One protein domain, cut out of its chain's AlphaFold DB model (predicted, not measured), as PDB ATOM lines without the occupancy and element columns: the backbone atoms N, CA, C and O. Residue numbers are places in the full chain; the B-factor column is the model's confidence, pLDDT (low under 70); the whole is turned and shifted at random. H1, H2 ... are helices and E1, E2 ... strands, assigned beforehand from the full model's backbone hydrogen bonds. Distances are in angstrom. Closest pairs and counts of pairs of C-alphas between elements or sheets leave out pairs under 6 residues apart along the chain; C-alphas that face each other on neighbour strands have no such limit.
ATOM      1  N   SER A 288     -35.863 -42.969  14.765       60.50
ATOM      2  CA  SER A 288     -34.901 -42.497  13.783       60.50
ATOM      3  C   SER A 288     -35.522 -41.500  12.800       60.50
ATOM      4  O   SER A 288     -34.798 -40.639  12.301       60.50
ATOM      5  N   ARG A 289     -36.827 -41.622  12.490       69.62
ATOM      6  CA  ARG A 289     -37.538 -40.783  11.506       69.62
ATOM      7  C   ARG A 289     -39.034 -40.664  11.820       69.62
ATOM      8  O   ARG A 289     -39.617 -41.585  12.391       69.62
ATOM      9  N   ILE A 290     -39.633 -39.536  11.433       72.38
ATOM     10  CA  ILE A 290     -41.059 -39.224  11.608       72.38
ATOM     11  C   ILE A 290     -41.581 -38.647  10.305       72.38
ATOM     12  O   ILE A 290     -40.999 -37.695   9.782       72.38
ATOM     13  N   PHE A 291     -42.677 -39.201   9.807       71.75
ATOM     14  CA  PHE A 291     -43.232 -38.849   8.511       71.75
ATOM     15  C   PHE A 291     -44.695 -38.431   8.640       71.75
ATOM     16  O   PHE A 291     -45.508 -39.216   9.128       71.75
ATOM     17  N   PRO A 292     -45.051 -37.203   8.234       72.44
ATOM     18  CA  PRO A 292     -46.442 -36.785   8.156       72.44
ATOM     19  C   PRO A 292     -47.096 -37.321   6.876       72.44
ATOM     20  O   PRO A 292     -46.551 -37.173   5.782       72.44
ATOM     21  N   HIS A 293     -48.294 -37.884   7.011       69.56
ATOM     22  CA  HIS A 293     -49.125 -38.346   5.901       69.56
ATOM     23  C   HIS A 293     -50.323 -37.423   5.714       69.56
ATOM     24  O   HIS A 293     -50.987 -37.048   6.680       69.56
ATOM     25  N   PHE A 294     -50.615 -37.063   4.465       70.19
ATOM     26  CA  PHE A 294     -51.687 -36.132   4.114       70.19
ATOM     27  C   PHE A 294     -52.726 -36.810   3.216       70.19
ATOM     28  O   PHE A 294     -52.376 -37.651   2.391       70.19
ATOM     29  N   SER A 295     -53.995 -36.431   3.359       73.00
ATOM     30  CA  SER A 295     -55.065 -36.792   2.425       73.00
ATOM     31  C   SER A 295     -54.875 -36.096   1.072       73.00
ATOM     32  O   SER A 295     -54.050 -35.186   0.932       73.00
ATOM     33  N   GLU A 296     -55.668 -36.481   0.069       69.88
ATOM     34  CA  GLU A 296     -55.681 -35.820  -1.247       69.88
ATOM     35  C   GLU A 296     -55.999 -34.318  -1.137       69.88
ATOM     36  O   GLU A 296     -55.343 -33.485  -1.778       69.88
ATOM     37  N   ASP A 297     -56.895 -33.958  -0.215       70.88
ATOM     38  CA  ASP A 297     -57.254 -32.573   0.115       70.88
ATOM     39  C   ASP A 297     -56.143 -31.818   0.868       70.88
ATOM     40  O   ASP A 297     -56.222 -30.609   1.082       70.88
ATOM     41  N   GLY A 298     -55.064 -32.505   1.251       60.47
ATOM     42  CA  GLY A 298     -53.910 -31.921   1.931       60.47
ATOM     43  C   GLY A 298     -54.065 -31.773   3.438       60.47
ATOM     44  O   GLY A 298     -53.252 -31.083   4.052       60.47
ATOM     45  N   GLN A 299     -55.070 -32.405   4.044       68.00
ATOM     46  CA  GLN A 299     -55.179 -32.467   5.499       68.00
ATOM     47  C   GLN A 299     -54.254 -33.549   6.047       68.00
ATOM     48  O   GLN A 299     -54.170 -34.638   5.486       68.00
ATOM     49  N   LEU A 300     -53.558 -33.261   7.144       70.88
ATOM     50  CA  LEU A 300     -52.751 -34.254   7.849       70.88
ATOM     51  C   LEU A 300     -53.674 -35.360   8.390       70.88
ATOM     52  O   LEU A 300     -54.593 -35.071   9.152       70.88
ATOM     53  N   THR A 301     -53.440 -36.611   8.000       75.56
ATOM     54  CA  THR A 301     -54.260 -37.755   8.427       75.56
ATOM     55  C   THR A 301     -53.635 -38.487   9.606       75.56
ATOM     56  O   THR A 301     -54.331 -38.823  10.563       75.56
ATOM     57  N   HIS A 302     -52.330 -38.741   9.541       79.75
ATOM     58  CA  HIS A 302     -51.574 -39.422  10.582       79.75
ATOM     59  C   HIS A 302     -50.073 -39.165  10.431       79.75
ATOM     60  O   HIS A 302     -49.601 -38.654   9.417       79.75
ATOM     61  N   PHE A 303     -49.323 -39.539  11.457       76.81
ATOM     62  CA  PHE A 303     -47.874 -39.607  11.448       76.81
ATOM     63  C   PHE A 303     -47.430 -41.061  11.466       76.81
ATOM     64  O   PHE A 303     -48.020 -41.882  12.165       76.81
ATOM     65  N   GLU A 304     -46.359 -41.353  10.746       75.69
ATOM     66  CA  GLU A 304     -45.629 -42.609  10.817       75.69
ATOM     67  C   GLU A 304     -44.294 -42.391  11.532       75.69
ATOM     68  O   GLU A 304     -43.522 -41.486  11.217       75.69
ATOM     69  N   LEU A 305     -44.029 -43.238  12.513       78.25
ATOM     70  CA  LEU A 305     -42.859 -43.239  13.375       78.25
ATOM     71  C   LEU A 305     -41.998 -44.458  13.030       78.25
ATOM     72  O   LEU A 305     -42.496 -45.582  13.073       78.25
ATOM     73  N   GLN A 306     -40.713 -44.257  12.719       77.88
ATOM     74  CA  GLN A 306     -39.775 -45.344  12.397       77.88
ATOM     75  C   GLN A 306     -38.687 -45.510  13.459       77.88
ATOM     76  O   GLN A 306     -37.854 -44.620  13.650       77.88
ATOM     77  N   HIS A 307     -38.668 -46.661  14.135       76.31
ATOM     78  CA  HIS A 307     -37.689 -47.012  15.169       76.31
ATOM     79  C   HIS A 307     -36.751 -48.088  14.650       76.31
ATOM     80  O   HIS A 307     -37.198 -49.138  14.196       76.31
ATOM     81  N   SER A 308     -35.444 -47.842  14.726       77.25
ATOM     82  CA  SER A 308     -34.447 -48.845  14.361       77.25
ATOM     83  C   SER A 308     -34.319 -49.868  15.489       77.25
ATOM     84  O   SER A 308     -33.952 -49.518  16.606       77.25
ATOM     85  N   THR A 309     -34.623 -51.136  15.216       76.31
ATOM     86  CA  THR A 309     -34.685 -52.188  16.249       76.31
ATOM     87  C   THR A 309     -33.384 -52.947  16.473       76.31
ATOM     88  O   THR A 309     -33.369 -53.942  17.193       76.31
ATOM     89  N   GLY A 310     -32.278 -52.505  15.882       75.50
ATOM     90  CA  GLY A 310     -31.007 -53.194  16.032       75.50
ATOM     91  C   GLY A 310     -29.865 -52.545  15.262       75.50
ATOM     92  O   GLY A 310     -30.074 -51.563  14.539       75.50
ATOM     93  N   PRO A 311     -28.644 -53.086  15.419       71.38
ATOM     94  CA  PRO A 311     -27.523 -52.713  14.571       71.38
ATOM     95  C   PRO A 311     -27.845 -53.029  13.105       71.38
ATOM     96  O   PRO A 311     -28.724 -53.839  12.804       71.38
ATOM     97  N   ALA A 312     -27.142 -52.367  12.189       80.62
ATOM     98  CA  ALA A 312     -27.217 -52.741  10.784       80.62
ATOM     99  C   ALA A 312     -26.781 -54.205  10.617       80.62
ATOM    100  O   ALA A 312     -25.867 -54.656  11.309       80.62
ATOM    101  N   ASP A 313     -27.451 -54.935   9.729       83.19
ATOM    102  CA  ASP A 313     -27.025 -56.270   9.332       83.19
ATOM    103  C   ASP A 313     -25.682 -56.217   8.581       83.19
ATOM    104  O   ASP A 313     -25.122 -55.149   8.315       83.19
ATOM    105  N   GLU A 314     -25.150 -57.384   8.233       81.31
ATOM    106  CA  GLU A 314     -23.897 -57.529   7.479       81.31
ATOM    107  C   GLU A 314     -23.896 -56.805   6.119       81.31
ATOM    108  O   GLU A 314     -22.833 -56.487   5.591       81.31
ATOM    109  N   ASN A 315     -25.074 -56.460   5.587       86.94
ATOM    110  CA  ASN A 315     -25.246 -55.703   4.348       86.94
ATOM    111  C   ASN A 315     -25.475 -54.200   4.592       86.94
ATOM    112  O   ASN A 315     -25.814 -53.462   3.664       86.94
ATOM    113  N   GLY A 316     -25.346 -53.729   5.834       81.44
ATOM    114  CA  GLY A 316     -25.594 -52.340   6.209       81.44
ATOM    115  C   GLY A 316     -27.079 -51.961   6.279       81.44
ATOM    116  O   GLY A 316     -27.394 -50.789   6.512       81.44
ATOM    117  N   LYS A 317     -28.011 -52.907   6.106       78.62
ATOM    118  CA  LYS A 317     -29.450 -52.642   6.213       78.62
ATOM    119  C   LYS A 317     -29.874 -52.666   7.672       78.62
ATOM    120  O   LYS A 317     -29.520 -53.553   8.440       78.62
ATOM    121  N   ARG A 318     -30.675 -51.683   8.072       77.44
ATOM    122  CA  ARG A 318     -31.272 -51.635   9.412       77.44
ATOM    123  C   ARG A 318     -32.704 -52.137   9.345       77.44
ATOM    124  O   ARG A 318     -33.440 -51.769   8.433       77.44
ATOM    125  N   GLN A 319     -33.097 -52.945  10.325       77.19
ATOM    126  CA  GLN A 319     -34.508 -53.241  10.541       77.19
ATOM    127  C   GLN A 319     -35.179 -52.050  11.227       77.19
ATOM    128  O   GLN A 319     -34.621 -51.452  12.155       77.19
ATOM    129  N   PHE A 320     -36.372 -51.716  10.741       72.19
ATOM    130  CA  PHE A 320     -37.206 -50.652  11.275       72.19
ATOM    131  C   PHE A 320     -38.556 -51.229  11.699       72.19
ATOM    132  O   PHE A 320     -39.143 -52.042  10.986       72.19
ATOM    133  N   GLN A 321     -39.045 -50.795  12.856       72.31
ATOM    134  CA  GLN A 321     -40.442 -50.928  13.248       72.31
ATOM    135  C   GLN A 321     -41.180 -49.629  12.942       72.31
ATOM    136  O   GLN A 321     -40.636 -48.541  13.142       72.31
ATOM    137  N   PHE A 322     -42.421 -49.770  12.486       74.94
ATOM    138  CA  PHE A 322     -43.281 -48.678  12.052       74.94
ATOM    139  C   PHE A 322     -44.471 -48.561  13.001       74.94
ATOM    140  O   PHE A 322     -45.081 -49.570  13.351       74.94
ATOM    141  N   PHE A 323     -44.806 -47.338  13.403       74.44
ATOM    142  CA  PHE A 323     -45.987 -47.051  14.213       74.44
ATOM    143  C   PHE A 323     -46.732 -45.868  13.615       74.44
ATOM    144  O   PHE A 323     -46.137 -44.820  13.380       74.44
ATOM    145  N   THR A 324     -48.033 -46.020  13.383       73.38
ATOM    146  CA  THR A 324     -48.881 -44.933  12.895       73.38
ATOM    147  C   THR A 324     -49.719 -44.357  14.032       73.38
ATOM    148  O   THR A 324     -50.240 -45.084  14.877       73.38
ATOM    149  N   SER A 325     -49.841 -43.031  14.084       78.94
ATOM    150  CA  SER A 325     -50.702 -42.348  15.052       78.94
ATOM    151  C   SER A 325     -51.347 -41.113  14.447       78.94
ATOM    152  O   SER A 325     -50.701 -40.348  13.736       78.94
ATOM    153  N   LYS A 326     -52.619 -40.882  14.778       78.12
ATOM    154  CA  LYS A 326     -53.323 -39.633  14.445       78.12
ATOM    155  C   LYS A 326     -52.875 -38.465  15.325       78.12
ATOM    156  O   LYS A 326     -52.955 -37.319  14.903       78.12
ATOM    157  N   ASP A 327     -52.382 -38.767  16.524       84.00
ATOM    158  CA  ASP A 327     -51.918 -37.790  17.502       84.00
ATOM    159  C   ASP A 327     -50.491 -38.147  17.932       84.00
ATOM    160  O   ASP A 327     -50.248 -38.997  18.795       84.00
ATOM    161  N   LEU A 328     -49.518 -37.533  17.261       79.50
ATOM    162  CA  LEU A 328     -48.104 -37.722  17.570       79.50
ATOM    163  C   LEU A 328     -47.752 -37.150  18.948       79.50
ATOM    164  O   LEU A 328     -46.869 -37.683  19.617       79.50
ATOM    165  N   GLN A 329     -48.447 -36.100  19.388       81.69
ATOM    166  CA  GLN A 329     -48.188 -35.447  20.666       81.69
ATOM    167  C   GLN A 329     -48.520 -36.384  21.827       81.69
ATOM    168  O   GLN A 329     -47.693 -36.569  22.721       81.69
ATOM    169  N   ALA A 330     -49.673 -37.056  21.762       84.19
ATOM    170  CA  ALA A 330     -50.067 -38.063  22.742       84.19
ATOM    171  C   ALA A 330     -49.084 -39.245  22.804       84.19
ATOM    172  O   ALA A 330     -48.759 -39.724  23.891       84.19
ATOM    173  N   VAL A 331     -48.564 -39.697  21.656       81.25
ATOM    174  CA  VAL A 331     -47.582 -40.797  21.613       81.25
ATOM    175  C   VAL A 331     -46.257 -40.392  22.250       81.25
ATOM    176  O   VAL A 331     -45.699 -41.152  23.040       81.25
ATOM    177  N   VAL A 332     -45.750 -39.199  21.935       79.44
ATOM    178  CA  VAL A 332     -44.502 -38.690  22.524       79.44
ATOM    179  C   VAL A 332     -44.647 -38.512  24.032       79.44
ATOM    180  O   VAL A 332     -43.754 -38.896  24.785       79.44
ATOM    181  N   LEU A 333     -45.790 -37.994  24.478       84.00
ATOM    182  CA  LEU A 333     -46.106 -37.871  25.892       84.00
ATOM    183  C   LEU A 333     -46.118 -39.241  26.589       84.00
ATOM    184  O   LEU A 333     -45.460 -39.416  27.612       84.00
ATOM    185  N   GLU A 334     -46.795 -40.235  26.017       85.31
ATOM    186  CA  GLU A 334     -46.853 -41.584  26.590       85.31
ATOM    187  C   GLU A 334     -45.468 -42.238  26.676       85.31
ATOM    188  O   GLU A 334     -45.118 -42.843  27.692       85.31
ATOM    189  N   LEU A 335     -44.644 -42.069  25.638       76.69
ATOM    190  CA  LEU A 335     -43.259 -42.538  25.634       76.69
ATOM    191  C   LEU A 335     -42.414 -41.840  26.697       76.69
ATOM    192  O   LEU A 335     -41.594 -42.495  27.337       76.69
ATOM    193  N   SER A 336     -42.635 -40.546  26.934       78.25
ATOM    194  CA  SER A 336     -41.909 -39.808  27.969       78.25
ATOM    195  C   SER A 336     -42.142 -40.389  29.369       78.25
ATOM    196  O   SER A 336     -41.203 -40.494  30.157       78.25
ATOM    197  N   PHE A 337     -43.356 -40.881  29.638       85.38
ATOM    198  CA  PHE A 337     -43.668 -41.587  30.879       85.38
ATOM    199  C   PHE A 337     -43.070 -42.995  30.918       85.38
ATOM    200  O   PHE A 337     -42.505 -43.391  31.932       85.38
ATOM    201  N   ARG A 338     -43.170 -43.763  29.823       76.38
ATOM    202  CA  ARG A 338     -42.638 -45.141  29.766       76.38
ATOM    203  C   ARG A 338     -41.119 -45.202  29.899       76.38
ATOM    204  O   ARG A 338     -40.599 -46.181  30.418       76.38
ATOM    205  N   SER A 339     -40.430 -44.169  29.432       72.12
ATOM    206  CA  SER A 339     -38.979 -44.024  29.561       72.12
ATOM    207  C   SER A 339     -38.562 -43.363  30.880       72.12
ATOM    208  O   SER A 339     -37.388 -43.045  31.039       72.12
ATOM    209  N   HIS A 340     -39.507 -43.121  31.799       78.06
ATOM    210  CA  HIS A 340     -39.279 -42.480  33.099       78.06
ATOM    211  C   HIS A 340     -38.588 -41.105  33.009       78.06
ATOM    212  O   HIS A 340     -37.865 -40.705  33.916       78.06
ATOM    213  N   ILE A 341     -38.808 -40.369  31.912       76.81
ATOM    214  CA  ILE A 341     -38.311 -38.990  31.754       76.81
ATOM    215  C   ILE A 341     -39.128 -38.034  32.623       76.81
ATOM    216  O   ILE A 341     -38.590 -37.061  33.148       76.81
ATOM    217  N   PHE A 342     -40.422 -38.322  32.732       84.06
ATOM    218  CA  PHE A 342     -41.347 -37.669  33.641       84.06
ATOM    219  C   PHE A 342     -42.079 -38.737  34.447       84.06
ATOM    220  O   PHE A 342     -42.442 -39.790  33.911       84.06
ATOM    221  N   ASP A 343     -42.354 -38.452  35.712       86.44
ATOM    222  CA  ASP A 343     -43.274 -39.254  36.502       86.44
ATOM    223  C   ASP A 343     -44.727 -38.973  36.086       86.44
ATOM    224  O   ASP A 343     -45.215 -37.838  36.108       86.44
ATOM    225  N   ARG A 344     -45.462 -40.033  35.730       94.75
ATOM    226  CA  ARG A 344     -46.840 -39.918  35.225       94.75
ATOM    227  C   ARG A 344     -47.790 -39.267  36.227       94.75
ATOM    228  O   ARG A 344     -48.767 -38.639  35.817       94.75
ATOM    229  N   HIS A 345     -47.563 -39.455  37.523       90.75
ATOM    230  CA  HIS A 345     -48.508 -39.033  38.550       90.75
ATOM    231  C   HIS A 345     -48.235 -37.617  39.049       90.75
ATOM    232  O   HIS A 345     -49.177 -36.856  39.269       90.75
ATOM    233  N   SER A 346     -46.968 -37.258  39.211       92.19
ATOM    234  CA  SER A 346     -46.543 -35.990  39.800       92.19
ATOM    235  C   SER A 346     -46.140 -34.937  38.768       92.19
ATOM    236  O   SER A 346     -46.301 -33.749  39.040       92.19
ATOM    237  N   GLU A 347     -45.715 -35.338  37.568       92.25
ATOM    238  CA  GLU A 347     -45.119 -34.433  36.573       92.25
ATOM    239  C   GLU A 347     -45.910 -34.358  35.259       92.25
ATOM    240  O   GLU A 347     -45.456 -33.746  34.294       92.25
ATOM    241  N   LYS A 348     -47.130 -34.911  35.205       93.25
ATOM    242  CA  LYS A 348     -47.951 -34.931  33.979       93.25
ATOM    243  C   LYS A 348     -48.082 -33.562  33.305       93.25
ATOM    244  O   LYS A 348     -47.865 -33.450  32.106       93.25
ATOM    245  N   ALA A 349     -48.417 -32.524  34.072       91.44
ATOM    246  CA  ALA A 349     -48.616 -31.181  33.524       91.44
ATOM    247  C   ALA A 349     -47.315 -30.568  32.977       91.44
ATOM    248  O   ALA A 349     -47.339 -29.792  32.023       91.44
ATOM    249  N   GLU A 350     -46.175 -30.913  33.581       86.69
ATOM    250  CA  GLU A 350     -44.868 -30.472  33.105       86.69
ATOM    251  C   GLU A 350     -44.473 -31.207  31.823       86.69
ATOM    252  O   GLU A 350     -44.023 -30.558  30.875       86.69
ATOM    253  N   ALA A 351     -44.727 -32.516  31.761       84.00
ATOM    254  CA  ALA A 351     -44.549 -33.332  30.567       84.00
ATOM    255  C   ALA A 351     -45.399 -32.803  29.401       84.00
ATOM    256  O   ALA A 351     -44.862 -32.530  28.327       84.00
ATOM    257  N   ASP A 352     -46.692 -32.549  29.634       87.62
ATOM    258  CA  ASP A 352     -47.614 -31.965  28.651       87.62
ATOM    259  C   ASP A 352     -47.068 -30.641  28.095       87.62
ATOM    260  O   ASP A 352     -46.996 -30.436  26.879       87.62
ATOM    261  N   ALA A 353     -46.630 -29.744  28.983       84.12
ATOM    262  CA  ALA A 353     -46.105 -28.441  28.597       84.12
ATOM    263  C   ALA A 353     -44.756 -28.536  27.866       84.12
ATOM    264  O   ALA A 353     -44.497 -27.743  26.959       84.12
ATOM    265  N   ALA A 354     -43.886 -29.470  28.253       78.44
ATOM    266  CA  ALA A 354     -42.606 -29.702  27.590       78.44
ATOM    267  C   ALA A 354     -42.808 -30.240  26.173       78.44
ATOM    268  O   ALA A 354     -42.297 -29.647  25.224       78.44
ATOM    269  N   VAL A 355     -43.634 -31.278  26.021       80.56
ATOM    270  CA  VAL A 355     -43.962 -31.852  24.714       80.56
ATOM    271  C   VAL A 355     -44.620 -30.799  23.818       80.56
ATOM    272  O   VAL A 355     -44.219 -30.638  22.671       80.56
ATOM    273  N   ALA A 356     -45.568 -30.008  24.333       81.56
ATOM    274  CA  ALA A 356     -46.198 -28.940  23.554       81.56
ATOM    275  C   ALA A 356     -45.194 -27.882  23.057       81.56
ATOM    276  O   ALA A 356     -45.275 -27.447  21.907       81.56
ATOM    277  N   ARG A 357     -44.233 -27.473  23.900       79.81
ATOM    278  CA  ARG A 357     -43.172 -26.531  23.499       79.81
ATOM    279  C   ARG A 357     -42.290 -27.114  22.402       79.81
ATOM    280  O   ARG A 357     -42.017 -26.415  21.429       79.81
ATOM    281  N   ASP A 358     -41.892 -28.374  22.527       73.94
ATOM    282  CA  ASP A 358     -41.048 -29.032  21.528       73.94
ATOM    283  C   ASP A 358     -41.766 -29.136  20.179       73.94
ATOM    284  O   ASP A 358     -41.179 -28.824  19.143       73.94
ATOM    285  N   PHE A 359     -43.055 -29.486  20.180       77.00
ATOM    286  CA  PHE A 359     -43.879 -29.519  18.967       77.00
ATOM    287  C   PHE A 359     -44.057 -28.140  18.326       77.00
ATOM    288  O   PHE A 359     -44.097 -28.048  17.104       77.00
ATOM    289  N   ALA A 360     -44.143 -27.071  19.123       74.81
ATOM    290  CA  ALA A 360     -44.256 -25.711  18.599       74.81
ATOM    291  C   ALA A 360     -42.974 -25.239  17.890       74.81
ATOM    292  O   ALA A 360     -43.040 -24.422  16.973       74.81
ATOM    293  N   VAL A 361     -41.811 -25.745  18.313       69.12
ATOM    294  CA  VAL A 361     -40.506 -25.429  17.710       69.12
ATOM    295  C   VAL A 361     -40.183 -26.371  16.546       69.12
ATOM    296  O   VAL A 361     -39.446 -25.999  15.631       69.12
ATOM    297  N   PHE A 362     -40.729 -27.589  16.554       66.00
ATOM    298  CA  PHE A 362     -40.481 -28.571  15.510       66.00
ATOM    299  C   PHE A 362     -41.159 -28.163  14.196       66.00
ATOM    300  O   PHE A 362     -42.382 -28.160  14.061       66.00
ATOM    301  N   ALA A 363     -40.345 -27.839  13.189       63.00
ATOM    302  CA  ALA A 363     -40.828 -27.577  11.842       63.00
ATOM    303  C   ALA A 363     -41.226 -28.901  11.176       63.00
ATOM    304  O   ALA A 363     -40.395 -29.583  10.575       63.00
ATOM    305  N   PHE A 364     -42.499 -29.277  11.302       65.00
ATOM    306  CA  PHE A 364     -43.031 -30.418  10.567       65.00
ATOM    307  C   PHE A 364     -42.920 -30.171   9.055       65.00
ATOM    308  O   PHE A 364     -43.237 -29.063   8.604       65.00
ATOM    309  N   PRO A 365     -42.498 -31.184   8.274       58.28
ATOM    310  CA  PRO A 365     -42.488 -31.095   6.821       58.28
ATOM    311  C   PRO A 365     -43.861 -30.665   6.301       58.28
ATOM    312  O   PRO A 365     -44.896 -31.183   6.737       58.28
ATOM    313  N   ARG A 366     -43.880 -29.704   5.380       56.34
ATOM    314  CA  ARG A 366     -45.106 -29.247   4.725       56.34
ATOM    315  C   ARG A 366     -45.400 -30.131   3.517       56.34
ATOM    316  O   ARG A 366     -44.518 -30.775   2.949       56.34
ATOM    317  N   ARG A 367     -46.663 -30.134   3.082       46.56
ATOM    318  CA  ARG A 367     -47.066 -30.753   1.810       46.56
ATOM    319  C   ARG A 367     -46.164 -30.217   0.687       46.56
ATOM    320  O   ARG A 367     -46.201 -29.024   0.400       46.56
ATOM    321  N   GLY A 368     -45.376 -31.097   0.066       52.84
ATOM    322  CA  GLY A 368     -44.445 -30.739  -1.014       52.84
ATOM    323  C   GLY A 368     -42.955 -30.773  -0.652       52.84
ATOM    324  O   GLY A 368     -42.133 -30.581  -1.546       52.84
ATOM    325  N   ASP A 369     -42.585 -31.087   0.592       59.66
ATOM    326  CA  ASP A 369     -41.189 -31.370   0.958       59.66
ATOM    327  C   ASP A 369     -40.795 -32.767   0.421       59.66
ATOM    328  O   ASP A 369     -40.919 -33.801   1.074       59.66
ATOM    329  N   THR A 370     -40.428 -32.815  -0.863       46.44
ATOM    330  CA  THR A 370     -40.486 -34.009  -1.731       46.44
ATOM    331  C   THR A 370     -39.324 -34.994  -1.622       46.44
ATOM    332  O   THR A 370     -39.448 -36.109  -2.132       46.44
ATOM    333  N   LYS A 371     -38.200 -34.644  -0.987       51.31
ATOM    334  CA  LYS A 371     -36.992 -35.488  -1.072       51.31
ATOM    335  C   LYS A 371     -37.106 -36.826  -0.338       51.31
ATOM    336  O   LYS A 371     -36.613 -37.818  -0.862       51.31
ATOM    337  N   ASP A 372     -37.805 -36.877   0.796       48.97
ATOM    338  CA  ASP A 372     -37.889 -38.101   1.609       48.97
ATOM    339  C   ASP A 372     -39.211 -38.868   1.425       48.97
ATOM    340  O   ASP A 372     -39.248 -40.087   1.585       48.97
ATOM    341  N   ALA A 373     -40.289 -38.189   1.011       49.78
ATOM    342  CA  ALA A 373     -41.590 -38.818   0.762       49.78
ATOM    343  C   ALA A 373     -41.606 -39.688  -0.513       49.78
ATOM    344  O   ALA A 373     -42.308 -40.698  -0.567       49.78
ATOM    345  N   ALA A 374     -40.819 -39.326  -1.535       52.22
ATOM    346  CA  ALA A 374     -40.743 -40.085  -2.785       52.22
ATOM    347  C   ALA A 374     -40.068 -41.454  -2.593       52.22
ATOM    348  O   ALA A 374     -40.593 -42.461  -3.054       52.22
ATOM    349  N   ALA A 375     -38.971 -41.510  -1.831       50.88
ATOM    350  CA  ALA A 375     -38.242 -42.752  -1.563       50.88
ATOM    351  C   ALA A 375     -39.056 -43.786  -0.757       50.88
ATOM    352  O   ALA A 375     -38.737 -44.974  -0.780       50.88
ATOM    353  N   MET A 376     -40.102 -43.354  -0.041       52.75
ATOM    354  CA  MET A 376     -40.975 -44.256   0.715       52.75
ATOM    355  C   MET A 376     -42.146 -44.805  -0.093       52.75
ATOM    356  O   MET A 376     -42.512 -45.954   0.135       52.75
ATOM    357  N   ARG A 377     -42.684 -44.061  -1.074       58.66
ATOM    358  CA  ARG A 377     -43.739 -44.580  -1.971       58.66
ATOM    359  C   ARG A 377     -43.339 -45.886  -2.656       58.66
ATOM    360  O   ARG A 377     -44.197 -46.739  -2.864       58.66
ATOM    361  N   ASP A 378     -42.053 -46.045  -2.948       59.16
ATOM    362  CA  ASP A 378     -41.519 -47.210  -3.654       59.16
ATOM    363  C   ASP A 378     -41.068 -48.342  -2.706       59.16
ATOM    364  O   ASP A 378     -40.640 -49.404  -3.157       59.16
ATOM    365  N   ASN A 379     -41.157 -48.161  -1.380       63.09
ATOM    366  CA  ASN A 379     -40.773 -49.190  -0.414       63.09
ATOM    367  C   ASN A 379     -41.889 -50.243  -0.260       63.09
ATOM    368  O   ASN A 379     -43.002 -49.933   0.161       63.09
ATOM    369  N   ALA A 380     -41.583 -51.511  -0.547       65.12
ATOM    370  CA  ALA A 380     -42.557 -52.606  -0.507       65.12
ATOM    371  C   ALA A 380     -43.215 -52.816   0.874       65.12
ATOM    372  O   ALA A 380     -44.398 -53.144   0.946       65.12
ATOM    373  N   ALA A 381     -42.481 -52.597   1.972       50.00
ATOM    374  CA  ALA A 381     -43.043 -52.696   3.321       50.00
ATOM    375  C   ALA A 381     -44.046 -51.564   3.594       50.00
ATOM    376  O   ALA A 381     -45.089 -51.790   4.205       50.00
ATOM    377  N   TYR A 382     -43.753 -50.369   3.079       48.47
ATOM    378  CA  TYR A 382     -44.637 -49.212   3.165       48.47
ATOM    379  C   TYR A 382     -45.917 -49.417   2.341       48.47
ATOM    380  O   TYR A 382     -47.015 -49.204   2.848       48.47
ATOM    381  N   GLN A 383     -45.805 -49.934   1.112       62.66
ATOM    382  CA  GLN A 383     -46.985 -50.263   0.302       62.66
ATOM    383  C   GLN A 383     -47.877 -51.323   0.962       62.66
ATOM    384  O   GLN A 383     -49.100 -51.200   0.931       62.66
ATOM    385  N   GLY A 384     -47.278 -52.329   1.611       63.72
ATOM    386  CA  GLY A 384     -48.019 -53.331   2.378       63.72
ATOM    387  C   GLY A 384     -48.782 -52.743   3.568       63.72
ATOM    388  O   GLY A 384     -49.905 -53.164   3.830       63.72
ATOM    389  N   LEU A 385     -48.210 -51.748   4.255       45.41
ATOM    390  CA  LEU A 385     -48.868 -51.046   5.359       45.41
ATOM    391  C   LEU A 385     -50.041 -50.185   4.865       45.41
ATOM    392  O   LEU A 385     -51.129 -50.249   5.431       45.41
ATOM    393  N   CYS A 386     -49.848 -49.424   3.781       51.53
ATOM    394  CA  CYS A 386     -50.913 -48.611   3.188       51.53
ATOM    395  C   CYS A 386     -52.090 -49.453   2.685       51.53
ATOM    396  O   CYS A 386     -53.218 -48.992   2.756       51.53
ATOM    397  N   ALA A 387     -51.851 -50.674   2.201       60.59
ATOM    398  CA  ALA A 387     -52.916 -51.573   1.752       60.59
ATOM    399  C   ALA A 387     -53.768 -52.153   2.901       60.59
ATOM    400  O   ALA A 387     -54.821 -52.733   2.642       60.59
ATOM    401  N   GLN A 388     -53.305 -52.045   4.151       48.66
ATOM    402  CA  GLN A 388     -54.014 -52.526   5.345       48.66
ATOM    403  C   GLN A 388     -54.840 -51.436   6.044       48.66
ATOM    404  O   GLN A 388     -55.610 -51.762   6.950       48.66
TER     405      GLN A 388
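This is residues 288 to 388 of the 389 residues of the protein "Hypothetical protein" of Calcidiscus leptoporus (UniProt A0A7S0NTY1). A narrow sheet of three strands, E1 to E3, stands in the middle, with a helical hairpin of H1 and H2 to one side and the short helices H3 and H4 to the other. Residues 312 to 317, in the loop from E2 to E3, stick out. The 101 printed residues hold the named elements E1, E2, E3, H1, H2, H3 and H4 along the chain, class mixed; the sheet, order E1, E2, E3, is antiparallel. The whole is loose, radius of gyration of the C-alphas 15.9 A, spanning 45 by 41 by 26 A.

E1, residues 288 to 294, E2, residues 300 to 308, and E3, residues 320 to 325, form a meander, each strand the antiparallel neighbour of the one before. E1 and E2 are a hairpin, with N 291 and O 304 2.8 A apart, within hydrogen-bond range. In the hairpin E2 and E3, N 305 and O 323 are 2.8 A apart. H1, residues 328 to 338, only grazes the sheet; its closest C-alphas to E2 are those of Leu 328 and Phe 303, 6.4 A. H2, residues 348 to 361, touches H1, closest C-alphas Leu 333 and Val 355, 6.5 A, at a steep tilt of 44 degrees, opposite ways. H3, residues 370 to 377, only grazes the sheet. H4, residues 380 to 386, is close to H3 but not clearly touching, closest C-alphas Met 376 and Tyr 382, 6.6 A. Every O i to N i+4 pair is within hydrogen-bond range in H1, H2 and H4; H3 has 1 of 4, and 2 of 5 O i to N i+3 pairs.

E1, 20.4 A long, begins at C-alpha 288 (-34.901, -42.497, 13.783). E2 measures 24.3 A and H2 20.3 A. H4 ends at C-alpha 386 (-50.913, -48.611, 3.188).

The C-alphas farthest apart, Asn 315 and Ser 346, are 45.8 A apart. The printed part has no cut, and the link E2 to E3 is long. Residues 361 to 388 are among those with pLDDT under 70.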